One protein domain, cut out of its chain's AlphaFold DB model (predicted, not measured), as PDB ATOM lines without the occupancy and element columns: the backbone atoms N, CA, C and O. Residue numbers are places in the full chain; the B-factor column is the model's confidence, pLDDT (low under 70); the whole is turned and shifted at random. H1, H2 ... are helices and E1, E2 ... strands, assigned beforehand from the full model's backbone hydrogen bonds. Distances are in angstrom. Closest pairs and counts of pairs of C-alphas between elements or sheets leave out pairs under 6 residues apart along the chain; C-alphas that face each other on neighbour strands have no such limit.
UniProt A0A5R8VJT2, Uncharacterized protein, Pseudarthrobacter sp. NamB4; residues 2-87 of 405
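This is residues 2 to 87 of the 405 residues of an uncharacterized protein of Pseudarthrobacter sp. NamB4 (UniProt A0A5R8VJT2). A small hairpin, E1 and E2, makes one end of a rod and helix H2 the other, with hairpin E3 and E4 and short H1 between; residues 67 to 87 stick out. The 86 printed residues have four named strands in two antiparallel pairs, then two named helices, class mixed. The whole is extended, radius of gyration of the C-alphas 20.7 A, spanning 79 by 22 by 22 A.

E1, residues 21 to 24, begins at C-alpha (-23.633, 33.838, 41.390); E2 is residues 30 to 34, E3 40 to 43, E4 46 to 49, H1 55 to 58. H2, residues 60 to 85, 35.1 A long, ends at C-alpha (10.076, -14.658, 46.278).

Within hydrogen-bond range are N 23 of E1 and O 31 of E2, 2.9 A, and N 41 of E3 and O 48 of E4, 2.9 A. The closest C-alphas of E3 and H1, Thr 41 and Val 58, are 7.1 A apart. H1 and H2 meet only through their link. In H2 every O i to N i+4 pair is within range.

The printed part has no cut; pLDDT is under 70 in residues 2 to 8 and 70 to 87.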
ATOM      1  N   ALA A   2     -27.767  30.496  55.617       49.72
ATOM      2  CA  ALA A   2     -27.726  29.191  54.957       49.72
ATOM      3  C   ALA A   2     -26.269  28.859  54.611       49.72
ATOM      4  O   ALA A   2     -25.622  29.618  53.892       49.72
ATOM      5  N   LEU A   3     -25.744  27.763  55.160       52.66
ATOM      6  CA  LEU A   3     -24.447  27.213  54.779       52.66
ATOM      7  C   LEU A   3     -24.684  26.251  53.612       52.66
ATOM      8  O   LEU A   3     -25.359  25.241  53.786       52.66
ATOM      9  N   ILE A   4     -24.150  26.561  52.433       59.91
ATOM     10  CA  ILE A   4     -24.175  25.641  51.291       59.91
ATOM     11  C   ILE A   4     -22.815  24.954  51.240       59.91
ATOM     12  O   ILE A   4     -21.798  25.600  50.992       59.91
ATOM     13  N   PHE A   5     -22.800  23.653  51.518       64.88
ATOM     14  CA  PHE A   5     -21.625  22.806  51.358       64.88
ATOM     15  C   PHE A   5     -21.712  22.088  50.012       64.88
ATOM     16  O   PHE A   5     -22.694  21.403  49.738       64.88
ATOM     17  N   ILE A   6     -20.685  22.254  49.181       66.88
ATOM     18  CA  ILE A   6     -20.533  21.519  47.925       66.88
ATOM     19  C   ILE A   6     -19.419  20.499  48.166       66.88
ATOM     20  O   ILE A   6     -18.267  20.914  48.329       66.88
ATOM     21  N   PRO A   7     -19.732  19.195  48.256       63.41
ATOM     22  CA  PRO A   7     -18.694  18.183  48.361       63.41
ATOM     23  C   PRO A   7     -17.844  18.168  47.081       63.41
ATOM     24  O   PRO A   7     -18.345  18.516  46.006       63.41
ATOM     25  N   PRO A   8     -16.563  17.769  47.169       66.81
ATOM     26  CA  PRO A   8     -15.764  17.526  45.979       66.81
ATOM     27  C   PRO A   8     -16.451  16.469  45.088       66.81
ATOM     28  O   PRO A   8     -17.010  15.506  45.621       66.81
ATOM     29  N   PRO A   9     -16.433  16.646  43.755       71.81
ATOM     30  CA  PRO A   9     -16.874  15.637  42.797       71.81
ATOM     31  C   PRO A   9     -16.211  14.270  43.029       71.81
ATOM     32  O   PRO A   9     -15.104  14.187  43.563       71.81
ATOM     33  N   ALA A  10     -16.899  13.194  42.633       71.50
ATOM     34  CA  ALA A  10     -16.451  11.820  42.884       71.50
ATOM     35  C   ALA A  10     -15.098  11.491  42.223       71.50
ATOM     36  O   ALA A  10     -14.318  10.720  42.778       71.50
ATOM     37  N   ASP A  11     -14.808  12.128  41.088       74.75
ATOM     38  CA  ASP A  11     -13.553  12.021  40.330       74.75
ATOM     39  C   ASP A  11     -12.372  12.793  40.960       74.75
ATOM     40  O   ASP A  11     -11.264  12.798  40.425       74.75
ATOM     41  N   GLY A  12     -12.601  13.486  42.082       74.75
ATOM     42  CA  GLY A  12     -11.588  14.273  42.783       74.75
ATOM     43  C   GLY A  12     -11.190  15.569  42.076       74.75
ATOM     44  O   GLY A  12     -10.376  16.324  42.621       74.75
ATOM     45  N   ILE A  13     -11.763  15.862  40.906       83.00
ATOM     46  CA  ILE A  13     -11.477  17.067  40.130       83.00
ATOM     47  C   ILE A  13     -12.199  18.260  40.777       83.00
ATOM     48  O   ILE A  13     -13.344  18.140  41.218       83.00
ATOM     49  N   PRO A  14     -11.572  19.448  40.871       84.00
ATOM     50  CA  PRO A  14     -12.201  20.590  41.526       84.00
ATOM     51  C   PRO A  14     -13.464  21.055  40.796       84.00
ATOM     52  O   PRO A  14     -13.449  21.288  39.588       84.00
ATOM     53  N   ALA A  15     -14.546  21.262  41.548       82.56
ATOM     54  CA  ALA A  15     -15.797  21.767  40.997       82.56
ATOM     55  C   ALA A  15     -15.627  23.197  40.457       82.56
ATOM     56  O   ALA A  15     -15.230  24.118  41.176       82.56
ATOM     57  N   VAL A  16     -15.978  23.381  39.187       86.38
ATOM     58  CA  VAL A  16     -15.969  24.681  38.512       86.38
ATOM     59  C   VAL A  16     -17.375  25.276  38.542       86.38
ATOM     60  O   VAL A  16     -18.360  24.585  38.280       86.38
ATOM     61  N   MET A  17     -17.495  26.574  38.831       85.38
ATOM     62  CA  MET A  17     -18.794  27.251  38.820       85.38
ATOM     63  C   MET A  17     -19.387  27.277  37.405       85.38
ATOM     64  O   MET A  17     -18.822  27.874  36.488       85.38
ATOM     65  N   ALA A  18     -20.553  26.658  37.221       82.25
ATOM     66  CA  ALA A  18     -21.211  26.576  35.914       82.25
ATOM     67  C   ALA A  18     -21.889  27.891  35.476       82.25
ATOM     68  O   ALA A  18     -22.118  28.101  34.284       82.25
ATOM     69  N   LYS A  19     -22.225  28.776  36.426       83.38
ATOM     70  CA  LYS A  19     -22.914  30.060  36.211       83.38
ATOM     71  C   LYS A  19     -22.399  31.120  37.187       83.38
ATOM     72  O   LYS A  19     -21.821  30.776  38.216       83.38
ATOM     73  N   ASP A  20     -22.656  32.389  36.878       85.94
ATOM     74  CA  ASP A  20     -22.381  33.497  37.792       85.94
ATOM     75  C   ASP A  20     -23.365  33.493  38.968       85.94
ATOM     76  O   ASP A  20     -24.573  33.312  38.799       85.94
ATOM     77  N   GLY A  21     -22.843  33.703  40.173       82.81
ATOM     78  CA  GLY A  21     -23.633  33.838  41.390       82.81
ATOM     79  C   GLY A  21     -23.811  35.307  41.739       82.81
ATOM     80  O   GLY A  21     -22.913  35.904  42.330       82.81
ATOM     81  N   ILE A  22     -24.955  35.890  41.387       83.69
ATOM     82  CA  ILE A  22     -25.268  37.305  41.629       83.69
ATOM     83  C   ILE A  22     -26.181  37.423  42.852       83.69
ATOM     84  O   ILE A  22     -27.169  36.704  42.982       83.69
ATOM     85  N   THR A  23     -25.850  38.337  43.761       81.69
ATOM     86  CA  THR A  23     -26.652  38.646  44.957       81.69
ATOM     87  C   THR A  23     -26.916  40.141  45.035       81.69
ATOM     88  O   THR A  23     -26.076  40.929  44.606       81.69
ATOM     89  N   LYS A  24     -28.043  40.558  45.618       81.44
ATOM     90  CA  LYS A  24     -28.312  41.982  45.849       81.44
ATOM     91  C   LYS A  24     -27.639  42.463  47.128       81.44
ATOM     92  O   LYS A  24     -27.788  41.852  48.185       81.44
ATOM     93  N   ALA A  25     -26.902  43.564  47.038       77.06
ATOM     94  CA  ALA A  25     -26.398  44.274  48.206       77.06
ATOM     95  C   ALA A  25     -27.550  44.962  48.970       77.06
ATOM     96  O   ALA A  25     -28.606  45.210  48.385       77.06
ATOM     97  N   PRO A  26     -27.344  45.366  50.240       74.12
ATOM     98  CA  PRO A  26     -28.314  46.175  50.987       74.12
ATOM     99  C   PRO A  26     -28.708  47.483  50.276       74.12
ATOM    100  O   PRO A  26     -29.792  48.005  50.498       74.12
ATOM    101  N   SER A  27     -27.848  47.987  49.385       77.19
ATOM    102  CA  SER A  27     -28.085  49.155  48.528       77.19
ATOM    103  C   SER A  27     -28.895  48.861  47.254       77.19
ATOM    104  O   SER A  27     -29.048  49.743  46.414       77.19
ATOM    105  N   GLY A  28     -29.371  47.627  47.057       80.12
ATOM    106  CA  GLY A  28     -30.153  47.207  45.888       80.12
ATOM    107  C   GLY A  28     -29.340  46.907  44.621       80.12
ATOM    108  O   GLY A  28     -29.911  46.408  43.652       80.12
ATOM    109  N   LYS A  29     -28.023  47.165  44.623       82.12
ATOM    110  CA  LYS A  29     -27.119  46.879  43.499       82.12
ATOM    111  C   LYS A  29     -26.777  45.390  43.419       82.12
ATOM    112  O   LYS A  29     -26.500  44.761  44.443       82.12
ATOM    113  N   ASP A  30     -26.729  44.861  42.202       83.75
ATOM    114  CA  ASP A  30     -26.261  43.505  41.929       83.75
ATOM    115  C   ASP A  30     -24.748  43.396  42.179       83.75
ATOM    116  O   ASP A  30     -23.946  44.196  41.691       83.75
ATOM    117  N   VAL A  31     -24.362  42.404  42.980       81.88
ATOM    118  CA  VAL A  31     -22.978  42.083  43.327       81.88
ATOM    119  C   VAL A  31     -22.713  40.625  42.987       81.88
ATOM    120  O   VAL A  31     -23.304  39.715  43.578       81.88
ATOM    121  N   THR A  32     -21.783  40.409  42.064       82.12
ATOM    122  CA  THR A  32     -21.288  39.082  41.704       82.12
ATOM    123  C   THR A  32     -20.420  38.528  42.830       82.12
ATOM    124  O   THR A  32     -19.427  39.134  43.231       82.12
ATOM    125  N   ARG A  33     -20.819  37.381  43.377       81.19
ATOM    126  CA  ARG A  33     -20.102  36.649  44.432       81.19
ATOM    127  C   ARG A  33     -19.301  35.476  43.886       81.19
ATOM    128  O   ARG A  33     -18.280  35.136  44.470       81.19
ATOM    129  N   PHE A  34     -19.751  34.893  42.778       84.12
ATOM    130  CA  PHE A  34     -19.080  33.794  42.091       84.12
ATOM    131  C   PHE A  34     -19.110  34.046  40.588       84.12
ATOM    132  O   PHE A  34     -20.113  34.531  40.073       84.12
ATOM    133  N   ASN A  35     -18.030  33.682  39.904       84.94
ATOM    134  CA  ASN A  35     -17.892  33.831  38.459       84.94
ATOM    135  C   ASN A  35     -17.901  32.449  37.810       84.94
ATOM    136  O   ASN A  35     -17.272  31.522  38.329       84.94
ATOM    137  N   ARG A  36     -18.568  32.331  36.666       87.94
ATOM    138  CA  ARG A  36     -18.544  31.146  35.816       87.94
ATOM    139  C   ARG A  36     -17.106  30.805  35.419       87.94
ATOM    140  O   ARG A  36     -16.312  31.685  35.106       87.94
ATOM    141  N   GLY A  37     -16.776  29.515  35.417       85.44
ATOM    142  CA  GLY A  37     -15.451  29.020  35.036       85.44
ATOM    143  C   GLY A  37     -14.397  29.111  36.142       85.44
ATOM    144  O   GLY A  37     -13.270  28.671  35.938       85.44
ATOM    145  N   VAL A  38     -14.741  29.647  37.317       87.88
ATOM    146  CA  VAL A  38     -13.784  29.853  38.410       87.88
ATOM    147  C   VAL A  38     -13.937  28.782  39.485       87.88
ATOM    148  O   VAL A  38     -15.049  28.456  39.909       87.88
ATOM    149  N   VAL A  39     -12.798  28.263  39.949       87.62
ATOM    150  CA  VAL A  39     -12.707  27.394  41.125       87.62
ATOM    151  C   VAL A  39     -12.472  28.264  42.354       87.62
ATOM    152  O   VAL A  39     -11.568  29.105  42.379       87.62
ATOM    153  N   TYR A  40     -13.284  28.047  43.382       85.06
ATOM    154  CA  TYR A  40     -13.142  28.703  44.675       85.06
ATOM    155  C   TYR A  40     -12.624  27.706  45.705       85.06
ATOM    156  O   TYR A  40     -12.987  26.532  45.698       85.06
ATOM    157  N   THR A  41     -11.787  28.189  46.612       84.31
ATOM    158  CA  THR A  41     -11.330  27.450  47.787       84.31
ATOM    159  C   THR A  41     -11.585  28.275  49.041       84.31
ATOM    160  O   THR A  41     -11.819  29.483  48.973       84.31
ATOM    161  N   ARG A  42     -11.576  27.624  50.200       80.31
ATOM    162  CA  ARG A  42     -11.814  28.287  51.479       80.31
ATOM    163  C   ARG A  42     -10.485  28.693  52.102       80.31
ATOM    164  O   ARG A  42      -9.659  27.839  52.405       80.31
ATOM    165  N   GLU A  43     -10.318  29.985  52.354       78.19
ATOM    166  CA  GLU A  43      -9.209  30.521  53.142       78.19
ATOM    167  C   GLU A  43      -9.785  31.124  54.435       78.19
ATOM    168  O   GLU A  43     -10.377  32.200  54.448       78.19
ATOM    169  N   GLY A  44      -9.682  30.381  55.542       79.06
ATOM    170  CA  GLY A  44     -10.263  30.781  56.827       79.06
ATOM    171  C   GLY A  44     -11.796  30.878  56.785       79.06
ATOM    172  O   GLY A  44     -12.503  29.872  56.635       79.06
ATOM    173  N   THR A  45     -12.325  32.091  56.956       74.94
ATOM    174  CA  THR A  45     -13.770  32.377  56.959       74.94
ATOM    175  C   THR A  45     -14.302  32.894  55.621       74.94
ATOM    176  O   THR A  45     -15.507  33.120  55.518       74.94
ATOM    177  N   SER A  46     -13.454  33.079  54.603       74.75
ATOM    178  CA  SER A  46     -13.864  33.572  53.284       74.75
ATOM    179  C   SER A  46     -13.619  32.551  52.171       74.75
ATOM    180  O   SER A  46     -12.756  31.674  52.254       74.75
ATOM    181  N   ASN A  47     -14.419  32.668  51.109       79.12
ATOM    182  CA  ASN A  47     -14.173  31.977  49.849       79.12
ATOM    183  C   ASN A  47     -13.254  32.854  48.998       79.12
ATOM    184  O   ASN A  47     -13.571  34.020  48.750       79.12
ATOM    185  N   ALA A  48     -12.142  32.291  48.546       83.50
ATOM    186  CA  ALA A  48     -11.167  32.947  47.689       83.50
ATOM    187  C   ALA A  48     -11.057  32.199  46.356       83.50
ATOM    188  O   ALA A  48     -11.289  30.991  46.276       83.50
ATOM    189  N   VAL A  49     -10.700  32.923  45.298       86.31
ATOM    190  CA  VAL A  49     -10.375  32.311  44.005       86.31
ATOM    191  C   VAL A  49      -9.104  31.481  44.163       86.31
ATOM    192  O   VAL A  49      -8.160  31.908  44.832       86.31
ATOM    193  N   VAL A  50      -9.071  30.291  43.563       86.38
ATOM    194  CA  VAL A  50      -7.862  29.461  43.575       86.38
ATOM    195  C   VAL A  50      -6.719  30.200  42.880       86.38
ATOM    196  O   VAL A  50      -6.859  30.713  41.774       86.38
ATOM    197  N   THR A  51      -5.566  30.240  43.541       84.44
ATOM    198  CA  THR A  51      -4.331  30.843  43.035       84.44
ATOM    199  C   THR A  51      -3.235  29.786  42.975       84.44
ATOM    200  O   THR A  51      -3.394  28.679  43.495       84.44
ATOM    201  N   HIS A  52      -2.082  30.132  42.395       82.25
ATOM    202  CA  HIS A  52      -0.905  29.254  42.376       82.25
ATOM    203  C   HIS A  52      -0.580  28.652  43.756       82.25
ATOM    204  O   HIS A  52      -0.280  27.465  43.857       82.25
ATOM    205  N   ARG A  53      -0.740  29.436  44.833       82.12
ATOM    206  CA  ARG A  53      -0.469  29.002  46.211       82.12
ATOM    207  C   ARG A  53      -1.442  27.932  46.715       82.12
ATOM    208  O   ARG A  53      -1.048  27.077  47.502       82.12
ATOM    209  N   THR A  54      -2.708  27.983  46.308       82.69
ATOM    210  CA  THR A  54      -3.761  27.113  46.857       82.69
ATOM    211  C   THR A  54      -4.035  25.871  46.017       82.69
ATOM    212  O   THR A  54      -4.641  24.925  46.523       82.69
ATOM    213  N   TRP A  55      -3.520  25.811  44.785       83.69
ATOM    214  CA  TRP A  55      -3.659  24.653  43.897       83.69
ATOM    215  C   TRP A  55      -3.195  23.335  44.521       83.69
ATOM    216  O   TRP A  55      -3.839  22.305  44.324       83.69
ATOM    217  N   ALA A  56      -2.119  23.354  45.312       83.06
ATOM    218  CA  ALA A  56      -1.618  22.151  45.974       83.06
ATOM    219  C   ALA A  56      -2.654  21.516  46.918       83.06
ATOM    220  O   ALA A  56      -2.773  20.292  46.949       83.06
ATOM    221  N   ASN A  57      -3.427  22.341  47.633       81.31
ATOM    222  CA  ASN A  57      -4.473  21.886  48.552       81.31
ATOM    223  C   ASN A  57      -5.733  21.456  47.799       81.31
ATOM    224  O   ASN A  57      -6.344  20.448  48.134       81.31
ATOM    225  N   VAL A  58      -6.098  22.199  46.754       83.12
ATOM    226  CA  VAL A  58      -7.264  21.908  45.906       83.12
ATOM    227  C   VAL A  58      -7.125  20.549  45.214       83.12
ATOM    228  O   VAL A  58      -8.085  19.790  45.146       83.12
ATOM    229  N   LEU A  59      -5.915  20.206  44.767       86.00
ATOM    230  CA  LEU A  59      -5.612  18.927  44.118       86.00
ATOM    231  C   LEU A  59      -5.238  17.812  45.102       86.00
ATOM    232  O   LEU A  59      -4.899  16.713  44.664       86.00
ATOM    233  N   ALA A  60      -5.255  18.058  46.415       83.00
ATOM    234  CA  ALA A  60      -4.847  17.054  47.395       83.00
ATOM    235  C   ALA A  60      -5.746  15.809  47.345       83.00
ATOM    236  O   ALA A  60      -5.234  14.695  47.407       83.00
ATOM    237  N   ASN A  61      -7.058  15.986  47.157       74.31
ATOM    238  CA  ASN A  61      -8.008  14.874  47.055       74.31
ATOM    239  C   ASN A  61      -7.756  14.023  45.806       74.31
ATOM    240  O   ASN A  61      -7.577  12.816  45.938       74.31
ATOM    241  N   PHE A  62      -7.628  14.655  44.635       81.31
ATOM    242  CA  PHE A  62      -7.251  13.978  43.392       81.31
ATOM    243  C   PHE A  62      -5.921  13.226  43.533       81.31
ATOM    244  O   PHE A  62      -5.829  12.043  43.233       81.31
ATOM    245  N   ARG A  63      -4.881  13.877  44.075       82.25
ATOM    246  CA  ARG A  63      -3.572  13.240  44.300       82.25
ATOM    247  C   ARG A  63      -3.647  12.078  45.285       82.25
ATOM    248  O   ARG A  63      -2.894  11.125  45.134       82.25
ATOM    249  N   ASN A  64      -4.503  12.156  46.300       80.06
ATOM    250  CA  ASN A  64      -4.698  11.073  47.258       80.06
ATOM    251  C   ASN A  64      -5.457   9.896  46.638       80.06
ATOM    252  O   ASN A  64      -5.075   8.765  46.911       80.06
ATOM    253  N   GLN A  65      -6.455  10.144  45.785       78.12
ATOM    254  CA  GLN A  65      -7.125   9.100  45.000       78.12
ATOM    255  C   GLN A  65      -6.154   8.438  44.023       78.12
ATOM    256  O   GLN A  65      -5.987   7.229  44.079       78.12
ATOM    257  N   GLN A  66      -5.404   9.223  43.247       79.19
ATOM    258  CA  GLN A  66      -4.368   8.701  42.352       79.19
ATOM    259  C   GLN A  66      -3.297   7.908  43.109       79.19
ATOM    260  O   GLN A  66      -2.887   6.840  42.678       79.19
ATOM    261  N   ARG A  67      -2.870   8.371  44.291       78.75
ATOM    262  CA  ARG A  67      -1.959   7.600  45.153       78.75
ATOM    263  C   ARG A  67      -2.600   6.341  45.722       78.75
ATOM    264  O   ARG A  67      -1.862   5.404  45.985       78.75
ATOM    265  N   ALA A  68      -3.903   6.327  45.986       71.25
ATOM    266  CA  ALA A  68      -4.608   5.143  46.465       71.25
ATOM    267  C   ALA A  68      -4.749   4.099  45.347       71.25
ATOM    268  O   ALA A  68      -4.445   2.939  45.589       71.25
ATOM    269  N   GLU A  69      -5.087   4.527  44.129       71.31
ATOM    270  CA  GLU A  69      -5.081   3.697  42.914       71.31
ATOM    271  C   GLU A  69      -3.673   3.153  42.639       71.31
ATOM    272  O   GLU A  69      -3.467   1.945  42.619       71.31
ATOM    273  N   SER A  70      -2.653   4.019  42.600       64.50
ATOM    274  CA  SER A  70      -1.259   3.579  42.453       64.50
ATOM    275  C   SER A  70      -0.784   2.698  43.612       64.50
ATOM    276  O   SER A  70       0.075   1.847  43.416       64.50
ATOM    277  N   ARG A  71      -1.296   2.882  44.838       61.53
ATOM    278  CA  ARG A  71      -0.995   1.982  45.965       61.53
ATOM    279  C   ARG A  71      -1.646   0.628  45.782       61.53
ATOM    280  O   ARG A  71      -1.015  -0.349  46.132       61.53
ATOM    281  N   GLN A  72      -2.846   0.559  45.220       62.88
ATOM    282  CA  GLN A  72      -3.478  -0.707  44.879       62.88
ATOM    283  C   GLN A  72      -2.665  -1.453  43.811       62.88
ATOM    284  O   GLN A  72      -2.441  -2.653  43.952       62.88
ATOM    285  N   ASP A  73      -2.129  -0.736  42.821       59.84
ATOM    286  CA  ASP A  73      -1.221  -1.301  41.814       59.84
ATOM    287  C   ASP A  73       0.118  -1.744  42.424       59.84
ATOM    288  O   ASP A  73       0.635  -2.816  42.109       59.84
ATOM    289  N   VAL A  74       0.674  -0.949  43.343       58.56
ATOM    290  CA  VAL A  74       1.908  -1.277  44.070       58.56
ATOM    291  C   VAL A  74       1.696  -2.443  45.033       58.56
ATOM    292  O   VAL A  74       2.550  -3.314  45.098       58.56
ATOM    293  N   ASP A  75       0.573  -2.518  45.738       54.16
ATOM    294  CA  ASP A  75       0.231  -3.627  46.627       54.16
ATOM    295  C   ASP A  75      -0.029  -4.902  45.812       54.16
ATOM    296  O   ASP A  75       0.401  -5.983  46.215       54.16
ATOM    297  N   ALA A  76      -0.634  -4.791  44.623       63.22
ATOM    298  CA  ALA A  76      -0.744  -5.894  43.671       63.22
ATOM    299  C   ALA A  76       0.639  -6.352  43.177       63.22
ATOM    300  O   ALA A  76       0.919  -7.552  43.163       63.22
ATOM    301  N   LEU A  77       1.540  -5.416  42.855       68.56
ATOM    302  CA  LEU A  77       2.932  -5.711  42.510       68.56
ATOM    303  C   LEU A  77       3.691  -6.336  43.683       68.56
ATOM    304  O   LEU A  77       4.405  -7.310  43.474       68.56
ATOM    305  N   ILE A  78       3.530  -5.852  44.915       56.53
ATOM    306  CA  ILE A  78       4.163  -6.403  46.121       56.53
ATOM    307  C   ILE A  78       3.637  -7.810  46.381       56.53
ATOM    308  O   ILE A  78       4.436  -8.719  46.580       56.53
ATOM    309  N   HIS A  79       2.324  -8.035  46.318       57.97
ATOM    310  CA  HIS A  79       1.750  -9.373  46.442       57.97
ATOM    311  C   HIS A  79       2.257 -10.314  45.347       57.97
ATOM    312  O   HIS A  79       2.600 -11.458  45.651       57.97
ATOM    313  N   ARG A  80       2.382  -9.834  44.105       62.47
ATOM    314  CA  ARG A  80       2.982 -10.589  42.998       62.47
ATOM    315  C   ARG A  80       4.454 -10.897  43.284       62.47
ATOM    316  O   ARG A  80       4.870 -12.040  43.175       62.47
ATOM    317  N   THR A  81       5.221  -9.928  43.772       57.59
ATOM    318  CA  THR A  81       6.641 -10.095  44.124       57.59
ATOM    319  C   THR A  81       6.835 -11.060  45.292       57.59
ATOM    320  O   THR A  81       7.717 -11.911  45.249       57.59
ATOM    321  N   LEU A  82       5.968 -11.015  46.303       55.50
ATOM    322  CA  LEU A  82       5.966 -11.962  47.418       55.50
ATOM    323  C   LEU A  82       5.595 -13.383  46.963       55.50
ATOM    324  O   LEU A  82       6.159 -14.345  47.481       55.50
ATOM    325  N   GLN A  83       4.715 -13.533  45.965       57.59
ATOM    326  CA  GLN A  83       4.458 -14.829  45.322       57.59
ATOM    327  C   GLN A  83       5.681 -15.344  44.546       57.59
ATOM    328  O   GLN A  83       5.933 -16.547  44.568       57.59
ATOM    329  N   MET A  84       6.462 -14.453  43.921       56.34
ATOM    330  CA  MET A  84       7.699 -14.807  43.205       56.34
ATOM    331  C   MET A  84       8.862 -15.165  44.151       56.34
ATOM    332  O   MET A  84       9.668 -16.030  43.825       56.34
ATOM    333  N   VAL A  85       8.954 -14.521  45.321       54.28
ATOM    334  CA  VAL A  85      10.076 -14.658  46.278       54.28
ATOM    335  C   VAL A  85       9.819 -15.716  47.363       54.28
ATOM    336  O   VAL A  85      10.761 -16.238  47.954       54.28
ATOM    337  N   GLY A  86       8.561 -16.093  47.615       48.75
ATOM    338  CA  GLY A  86       8.170 -17.017  48.691       48.75
ATOM    339  C   GLY A  86       8.666 -18.468  48.577       48.75
ATOM    340  O   GLY A  86       8.368 -19.270  49.459       48.75
ATOM    341  N   THR A  87       9.426 -18.826  47.536       48.88
ATOM    342  CA  THR A  87      10.115 -20.123  47.441       48.88
ATOM    343  C   THR A  87      11.615 -19.922  47.638       48.88
ATOM    344  O   THR A  87      12.351 -19.544  46.732       48.88
TER     345      THR A  87